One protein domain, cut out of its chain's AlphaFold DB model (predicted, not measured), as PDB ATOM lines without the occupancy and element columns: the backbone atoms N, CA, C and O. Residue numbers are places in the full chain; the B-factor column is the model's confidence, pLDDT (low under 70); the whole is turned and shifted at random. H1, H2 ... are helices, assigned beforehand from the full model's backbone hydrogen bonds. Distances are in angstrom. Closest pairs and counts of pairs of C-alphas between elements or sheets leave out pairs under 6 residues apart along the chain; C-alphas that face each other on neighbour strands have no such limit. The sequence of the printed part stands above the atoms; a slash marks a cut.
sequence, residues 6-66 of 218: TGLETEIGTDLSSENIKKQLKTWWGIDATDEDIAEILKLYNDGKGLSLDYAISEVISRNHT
ATOM      1  N   THR A   6      51.739 -12.609  97.315       96.94
ATOM      2  CA  THR A   6      50.576 -12.615  98.216       96.94
ATOM      3  C   THR A   6      49.329 -11.977  97.591       96.94
ATOM      4  O   THR A   6      48.208 -12.454  97.770       96.94
ATOM      5  N   GLY A   7      49.504 -10.910  96.802       97.44
ATOM      6  CA  GLY A   7      48.412 -10.300  96.045       97.44
ATOM      7  C   GLY A   7      47.912 -11.214  94.925       97.44
ATOM      8  O   GLY A   7      46.708 -11.342  94.728       97.44
ATOM      9  N   LEU A   8      48.823 -11.896  94.228       97.50
ATOM     10  CA  LEU A   8      48.475 -12.889  93.214       97.50
ATOM     11  C   LEU A   8      47.702 -14.072  93.821       97.50
ATOM     12  O   LEU A   8      46.696 -14.483  93.253       97.50
ATOM     13  N   GLU A   9      48.135 -14.591  94.972       97.38
ATOM     14  CA  GLU A   9      47.426 -15.644  95.715       97.38
ATOM     15  C   GLU A   9      45.997 -15.214  96.069       97.38
ATOM     16  O   GLU A   9      45.057 -15.988  95.903       97.38
ATOM     17  N   THR A  10      45.809 -13.951  96.460       97.50
ATOM     18  CA  THR A  10      44.476 -13.394  96.737       97.50
ATOM     19  C   THR A  10      43.579 -13.402  95.491       97.50
ATOM     20  O   THR A  10      42.407 -13.763  95.587       97.50
ATOM     21  N   GLU A  11      44.114 -13.049  94.317       97.69
ATOM     22  CA  GLU A  11      43.380 -13.067  93.037       97.69
ATOM     23  C   GLU A  11      43.094 -14.487  92.526       97.69
ATOM     24  O   GLU A  11      42.089 -14.721  91.850       97.69
ATOM     25  N   ILE A  12      43.964 -15.450  92.840       97.69
ATOM     26  CA  ILE A  12      43.714 -16.874  92.578       97.69
ATOM     27  C   ILE A  12      42.572 -17.369  93.476       97.69
ATOM     28  O   ILE A  12      41.680 -18.087  93.012       97.69
ATOM     29  N   GLY A  13      42.563 -16.953  94.744       96.25
ATOM     30  CA  GLY A  13      41.554 -17.344  95.716       96.25
ATOM     31  C   GLY A  13      41.537 -18.858  95.923       96.25
ATOM     32  O   GLY A  13      42.574 -19.503  96.045       96.25
ATOM     33  N   THR A  14      40.343 -19.448  95.966       95.94
ATOM     34  CA  THR A  14      40.176 -20.894  96.194       95.94
ATOM     35  C   THR A  14      40.128 -21.724  94.909       95.94
ATOM     36  O   THR A  14      40.051 -22.949  94.985       95.94
ATOM     37  N   ASP A  15      40.117 -21.092  93.730       97.50
ATOM     38  CA  ASP A  15      40.117 -21.793  92.442       97.50
ATOM     39  C   ASP A  15      41.559 -22.084  92.007       97.50
ATOM     40  O   ASP A  15      42.210 -21.278  91.342       97.50
ATOM     41  N   LEU A  16      42.053 -23.260  92.391       96.56
ATOM     42  CA  LEU A  16      43.408 -23.724  92.075       96.56
ATOM     43  C   LEU A  16      43.496 -24.469  90.730       96.56
ATOM     44  O   LEU A  16      44.393 -25.291  90.537       96.56
ATOM     45  N   SER A  17      42.561 -24.228  89.805       97.62
ATOM     46  CA  SER A  17      42.643 -24.773  88.445       97.62
ATOM     47  C   SER A  17      43.845 -24.213  87.675       97.62
ATOM     48  O   SER A  17      44.258 -23.065  87.870       97.62
ATOM     49  N   SER A  18      44.394 -25.020  86.758       97.50
ATOM     50  CA  SER A  18      45.513 -24.602  85.898       97.50
ATOM     51  C   SER A  18      45.152 -23.362  85.086       97.50
ATOM     52  O   SER A  18      45.930 -22.411  85.010       97.50
ATOM     53  N   GLU A  19      43.931 -23.316  84.558       98.12
ATOM     54  CA  GLU A  19      43.407 -22.194  83.793       98.12
ATOM     55  C   GLU A  19      43.373 -20.903  84.612       98.12
ATOM     56  O   GLU A  19      43.811 -19.860  84.115       98.12
ATOM     57  N   ASN A  20      42.889 -20.951  85.861       98.50
ATOM     58  CA  ASN A  20      42.842 -19.763  86.707       98.50
ATOM     59  C   ASN A  20      44.253 -19.293  87.072       98.50
ATOM     60  O   ASN A  20      44.582 -18.133  86.827       98.50
ATOM     61  N   ILE A  21      45.123 -20.180  87.564       98.25
ATOM     62  CA  ILE A  21      46.486 -19.805  87.976       98.25
ATOM     63  C   ILE A  21      47.265 -19.206  86.794       98.25
ATOM     64  O   ILE A  21      47.842 -18.122  86.922       98.25
ATOM     65  N   LYS A  22      47.213 -19.835  85.610       98.50
ATOM     66  CA  LYS A  22      47.829 -19.300  84.381       98.50
ATOM     67  C   LYS A  22      47.263 -17.939  83.998       98.50
ATOM     68  O   LYS A  22      48.021 -17.026  83.672       98.50
ATOM     69  N   LYS A  23      45.937 -17.774  84.052       98.50
ATOM     70  CA  LYS A  23      45.274 -16.497  83.755       98.50
ATOM     71  C   LYS A  23      45.749 -15.396  84.699       98.50
ATOM     72  O   LYS A  23      46.043 -14.297  84.223       98.50
ATOM     73  N   GLN A  24      45.833 -15.664  86.001       98.38
ATOM     74  CA  GLN A  24      46.278 -14.668  86.977       98.38
ATOM     75  C   GLN A  24      47.761 -14.325  86.782       98.38
ATOM     76  O   GLN A  24      48.102 -13.143  86.705       98.38
ATOM     77  N   LEU A  25      48.628 -15.323  86.583       98.06
ATOM     78  CA  LEU A  25      50.048 -15.112  86.267       98.06
ATOM     79  C   LEU A  25      50.231 -14.263  85.003       98.06
ATOM     80  O   LEU A  25      50.988 -13.286  85.003       98.06
ATOM     81  N   LYS A  26      49.478 -14.554  83.940       98.06
ATOM     82  CA  LYS A  26      49.538 -13.767  82.708       98.06
ATOM     83  C   LYS A  26      49.032 -12.341  82.910       98.06
ATOM     84  O   LYS A  26      49.662 -11.393  82.448       98.06
ATOM     85  N   THR A  27      47.914 -12.178  83.611       98.25
ATOM     86  CA  THR A  27      47.258 -10.876  83.817       98.25
ATOM     87  C   THR A  27      48.104  -9.941  84.679       98.25
ATOM     88  O   THR A  27      48.302  -8.767  84.336       98.25
ATOM     89  N   TRP A  28      48.617 -10.459  85.794       98.00
ATOM     90  CA  TRP A  28      49.270  -9.656  86.821       98.00
ATOM     91  C   TRP A  28      50.782  -9.633  86.675       98.00
ATOM     92  O   TRP A  28      51.406  -8.602  86.931       98.00
ATOM     93  N   TRP A  29      51.401 -10.726  86.245       97.00
ATOM     94  CA  TRP A  29      52.858 -10.808  86.122       97.00
ATOM     95  C   TRP A  29      53.349 -10.733  84.681       97.00
ATOM     96  O   TRP A  29      54.499 -10.352  84.470       97.00
ATOM     97  N   GLY A  30      52.472 -10.969  83.703       97.25
ATOM     98  CA  GLY A  30      52.828 -10.995  82.284       97.25
ATOM     99  C   GLY A  30      53.463 -12.314  81.844       97.25
ATOM    100  O   GLY A  30      53.957 -12.385  80.723       97.25
ATOM    101  N   ILE A  31      53.446 -13.334  82.708       96.81
ATOM    102  CA  ILE A  31      54.150 -14.604  82.518       96.81
ATOM    103  C   ILE A  31      53.206 -15.639  81.905       96.81
ATOM    104  O   ILE A  31      52.108 -15.862  82.415       96.81
ATOM    105  N   ASP A  32      53.641 -16.265  80.813       97.38
ATOM    106  CA  ASP A  32      52.950 -17.386  80.173       97.38
ATOM    107  C   ASP A  32      53.407 -18.705  80.811       97.38
ATOM    108  O   ASP A  32      54.327 -19.359  80.323       97.38
ATOM    109  N   ALA A  33      52.786 -19.079  81.932       97.50
ATOM    110  CA  ALA A  33      53.101 -20.332  82.614       97.50
ATOM    111  C   ALA A  33      52.615 -21.560  81.820       97.50
ATOM    112  O   ALA A  33      51.514 -21.580  81.258       97.50
ATOM    113  N   THR A  34      53.444 -22.598  81.803       98.19
ATOM    114  CA  THR A  34      53.181 -23.902  81.180       98.19
ATOM    115  C   THR A  34      52.347 -24.800  82.097       98.19
ATOM    116  O   THR A  34      52.125 -24.472  83.262       98.19
ATOM    117  N   ASP A  35      51.814 -25.917  81.589       98.00
ATOM    118  CA  ASP A  35      51.134 -26.889  82.466       98.00
ATOM    119  C   ASP A  35      52.118 -27.564  83.426       98.00
ATOM    120  O   ASP A  35      51.763 -27.864  84.565       98.00
ATOM    121  N   GLU A  36      53.366 -27.735  82.996       98.19
ATOM    122  CA  GLU A  36      54.460 -28.237  83.818       98.19
ATOM    123  C   GLU A  36      54.733 -27.311  85.010       98.19
ATOM    124  O   GLU A  36      54.868 -27.801  86.132       98.19
ATOM    125  N   ASP A  37      54.723 -25.988  84.797       98.25
ATOM    126  CA  ASP A  37      54.858 -25.013  85.886       98.25
ATOM    127  C   ASP A  37      53.736 -25.173  86.914       98.25
ATOM    128  O   ASP A  37      53.997 -25.246  88.113       98.25
ATOM    129  N   ILE A  38      52.479 -25.271  86.467       98.25
ATOM    130  CA  ILE A  38      51.344 -25.407  87.390       98.25
ATOM    131  C   ILE A  38      51.420 -26.727  88.159       98.25
ATOM    132  O   ILE A  38      51.190 -26.749  89.370       98.25
ATOM    133  N   ALA A  39      51.760 -27.824  87.483       98.19
ATOM    134  CA  ALA A  39      51.918 -29.122  88.128       98.19
ATOM    135  C   ALA A  39      52.998 -29.079  89.219       98.19
ATOM    136  O   ALA A  39      52.823 -29.657  90.292       98.19
ATOM    137  N   GLU A  40      54.097 -28.368  88.970       98.00
ATOM    138  CA  GLU A  40      55.171 -28.194  89.939       98.00
ATOM    139  C   GLU A  40      54.763 -27.303  91.120       98.00
ATOM    140  O   GLU A  40      54.994 -27.681  92.271       98.00
ATOM    141  N   ILE A  41      54.087 -26.181  90.855       97.94
ATOM    142  CA  ILE A  41      53.548 -25.276  91.885       97.94
ATOM    143  C   ILE A  41      52.617 -26.045  92.819       97.94
ATOM    144  O   ILE A  41      52.791 -26.024  94.036       97.94
ATOM    145  N   LEU A  42      51.645 -26.766  92.257       97.62
ATOM    146  CA  LEU A  42      50.680 -27.528  93.044       97.62
ATOM    147  C   LEU A  42      51.345 -28.688  93.787       97.62
ATOM    148  O   LEU A  42      50.909 -29.029  94.885       97.62
ATOM    149  N   LYS A  43      52.405 -29.285  93.238       97.44
ATOM    150  CA  LYS A  43      53.181 -30.309  93.944       97.44
ATOM    151  C   LYS A  43      53.898 -29.731  95.163       97.44
ATOM    152  O   LYS A  43      53.854 -30.369  96.208       97.44
ATOM    153  N   LEU A  44      54.543 -28.569  95.036       95.94
ATOM    154  CA  LEU A  44      55.224 -27.894  96.149       95.94
ATOM    155  C   LEU A  44      54.231 -27.439  97.217       95.94
ATOM    156  O   LEU A  44      54.427 -27.719  98.393       95.94
ATOM    157  N   TYR A  45      53.131 -26.810  96.805       96.50
ATOM    158  CA  TYR A  45      52.080 -26.356  97.715       96.50
ATOM    159  C   TYR A  45      51.464 -27.512  98.528       96.50
ATOM    160  O   TYR A  45      51.193 -27.376  99.718       96.50
ATOM    161  N   ASN A  46      51.290 -28.683  97.906       95.69
ATOM    162  CA  ASN A  46      50.698 -29.862  98.545       95.69
ATOM    163  C   ASN A  46      51.734 -30.843  99.133       95.69
ATOM    164  O   ASN A  46      51.384 -31.986  99.435       95.69
ATOM    165  N   ASP A  47      53.002 -30.450  99.306       93.94
ATOM    166  CA  ASP A  47      54.078 -31.365  99.727       93.94
ATOM    167  C   ASP A  47      54.060 -31.732 101.228       93.94
ATOM    168  O   ASP A  47      54.874 -32.537 101.690       93.94
ATOM    169  N   GLY A  48      53.125 -31.157 101.989       88.75
ATOM    170  CA  GLY A  48      52.943 -31.394 103.420       88.75
ATOM    171  C   GLY A  48      53.906 -30.622 104.327       88.75
ATOM    172  O   GLY A  48      53.821 -30.772 105.545       88.75
ATOM    173  N   LYS A  49      54.793 -29.779 103.779       88.81
ATOM    174  CA  LYS A  49      55.707 -28.923 104.558       88.81
ATOM    175  C   LYS A  49      55.111 -27.568 104.936       88.81
ATOM    176  O   LYS A  49      55.756 -26.806 105.649       88.81
ATOM    177  N   GLY A  50      53.888 -27.279 104.490       87.56
ATOM    178  CA  GLY A  50      53.165 -26.056 104.844       87.56
ATOM    179  C   GLY A  50      53.656 -24.806 104.114       87.56
ATOM    180  O   GLY A  50      53.507 -23.708 104.644       87.56
ATOM    181  N   LEU A  51      54.246 -24.958 102.923       90.88
ATOM    182  CA  LEU A  51      54.567 -23.829 102.053       90.88
ATOM    183  C   LEU A  51      53.261 -23.167 101.587       90.88
ATOM    184  O   LEU A  51      52.356 -23.858 101.121       90.88
ATOM    185  N   SER A  52      53.144 -21.845 101.710       95.00
ATOM    186  CA  SER A  52      51.989 -21.119 101.177       95.00
ATOM    187  C   SER A  52      52.000 -21.111  99.646       95.00
ATOM    188  O   SER A  52      53.037 -21.330  99.006       95.00
ATOM    189  N   LEU A  53      50.832 -20.885  99.036       96.62
ATOM    190  CA  LEU A  53      50.691 -20.946  97.582       96.62
ATOM    191  C   LEU A  53      51.560 -19.886  96.899       96.62
ATOM    192  O   LEU A  53      52.173 -20.156  95.867       96.62
ATOM    193  N   ASP A  54      51.658 -18.695  97.486       96.56
ATOM    194  CA  ASP A  54      52.458 -17.601  96.952       96.56
ATOM    195  C   ASP A  54      53.966 -17.919  96.912       96.56
ATOM    196  O   ASP A  54      54.637 -17.572  95.934       96.56
ATOM    197  N   TYR A  55      54.490 -18.635  97.911       95.69
ATOM    198  CA  TYR A  55      55.870 -19.126  97.915       95.69
ATOM    199  C   TYR A  55      56.080 -20.224  96.872       95.69
ATOM    200  O   TYR A  55      57.053 -20.160  96.123       95.69
ATOM    201  N   ALA A  56      55.156 -21.185  96.763       96.62
ATOM    202  CA  ALA A  56      55.236 -22.243  95.753       96.62
ATOM    203  C   ALA A  56      55.250 -21.665  94.327       96.62
ATOM    204  O   ALA A  56      56.072 -22.056  93.499       96.62
ATOM    205  N   ILE A  57      54.382 -20.682  94.053       96.69
ATOM    206  CA  ILE A  57      54.379 -19.936  92.790       96.69
ATOM    207  C   ILE A  57      55.722 -19.233  92.584       96.69
ATOM    208  O   ILE A  57      56.333 -19.365  91.525       96.69
ATOM    209  N   SER A  58      56.193 -18.489  93.586       95.50
ATOM    210  CA  SER A  58      57.422 -17.697  93.476       95.50
ATOM    211  C   SER A  58      58.651 -18.568  93.218       95.50
ATOM    212  O   SER A  58      59.482 -18.203  92.390       95.50
ATOM    213  N   GLU A  59      58.749 -19.738  93.855       94.88
ATOM    214  CA  GLU A  59      59.853 -20.680  93.656       94.88
ATOM    215  C   GLU A  59      59.910 -21.195  92.211       94.88
ATOM    216  O   GLU A  59      60.951 -21.093  91.554       94.88
ATOM    217  N   VAL A  60      58.789 -21.708  91.692       96.81
ATOM    218  CA  VAL A  60      58.731 -22.275  90.334       96.81
ATOM    219  C   VAL A  60      58.945 -21.195  89.286       96.81
ATOM    220  O   VAL A  60      59.744 -21.371  88.370       96.81
ATOM    221  N   ILE A  61      58.292 -20.043  89.438       96.69
ATOM    222  CA  ILE A  61      58.419 -18.942  88.483       96.69
ATOM    223  C   ILE A  61      59.831 -18.351  88.495       96.69
ATOM    224  O   ILE A  61      60.388 -18.121  87.421       96.69
ATOM    225  N   SER A  62      60.447 -18.148  89.665       96.00
ATOM    226  CA  SER A  62      61.835 -17.672  89.751       96.00
ATOM    227  C   SER A  62      62.768 -18.622  89.004       96.00
ATOM    228  O   SER A  62      63.573 -18.179  88.188       96.00
ATOM    229  N   ARG A  63      62.610 -19.931  89.217       95.38
ATOM    230  CA  ARG A  63      63.471 -20.954  88.619       95.38
ATOM    231  C   ARG A  63      63.252 -21.158  87.120       95.38
ATOM    232  O   ARG A  63      64.229 -21.342  86.401       95.38
ATOM    233  N   ASN A  64      62.006 -21.150  86.652       96.69
ATOM    234  CA  ASN A  64      61.673 -21.541  85.278       96.69
ATOM    235  C   ASN A  64      61.551 -20.338  84.323       96.69
ATOM    236  O   ASN A  64      61.770 -20.491  83.123       96.69
ATOM    237  N   HIS A  65      61.229 -19.142  84.832       96.19
ATOM    238  CA  HIS A  65      60.920 -17.955  84.011       96.19
ATOM    239  C   HIS A  65      61.848 -16.766  84.262       96.19
ATOM    240  O   HIS A  65      61.675 -15.709  83.651       96.19
ATOM    241  N   THR A  66      62.838 -16.901  85.145       93.44
ATOM    242  CA  THR A  66      63.800 -15.833  85.439       93.44
ATOM    243  C   THR A  66      65.230 -16.362  85.528       93.44
ATOM    244  O   THR A  66      65.478 -17.560  85.470       93.44
TER     245      THR A  66
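AT A GLANCE: This is residues 6 to 66 of the 218 residues of the protein "Alkaline phosphatase" of Methanosarcina barkeri 227 (UniProt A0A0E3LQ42). Two helical hairpins, H1 with H2 and H3 with H4, meet crosswise, H2 about perpendicular to H3 and H4 about perpendicular to H1. The contacts of the four helices run in a ring, H1 to H2 to H3 to H4 and back to H1. The printed part has 61 residues with four named helices, H1, H2, H3 and H4 in that order, and no named strand; the class is all helix. It is compact, with a radius of gyration of the C-alphas of 10.3 A, and rounded, spanning 29 by 24 by 18 A.

HOW THE PARTS SIT: H1, residues 6 to 12, and H2, residues 18 to 29, form a hairpin; they touch at a steep tilt of 44 degrees, opposite ways, and their closest C-alphas, those of Ile 12 and Ile 21, are 6.1 A apart. H3, residues 35 to 45, touches H2 at residues 18 to 22 of H2 alone, about perpendicular at 87 degrees; the closest C-alphas, those of Ser 18 and Ile 38, are 6.1 A apart. H4, residues 53 to 65, forms a hairpin with H3; they touch at a steep tilt of 41 degrees, opposite ways, with the closest C-alphas, those of Ile 41 and Ala 56, 5.2 A apart. H4 touches H1 with residues 53 to 54 alone, about perpendicular at 85 degrees; the closest C-alphas, those of Thr 6 and Asp 54, are 5.5 A apart. H1 and H3 are apart, and so are H2 and H4. The helix packing is mostly crossed, with none of these four touching pairs at a shallow tilt. In H1, H2, H3 and H4 every O i to N i+4 pair is within hydrogen-bond range.

IN THESE COORDINATES: H1 begins at C-alpha 6, (50.576, -12.615, 98.216), and measures 9.8 A from first to last C-alpha. H2 measures 15.6 A and H3 15.3 A. H4, the longest helix with 13 residues, measures 17.3 A, from C-alpha 53 at (50.691, -20.946, 97.582) to C-alpha 65 at (60.920, -17.955, 84.011).

THE WHOLE: The two C-alphas farthest apart, those of Gly 30 and Gly 48, are 29.4 A apart. The links H1 to H2 and H2 to H3 are tight, the link H3 to H4 is short, and no link is long. The printed part has no cut. Its mean pLDDT is 96.5, and no printed residue is under 70.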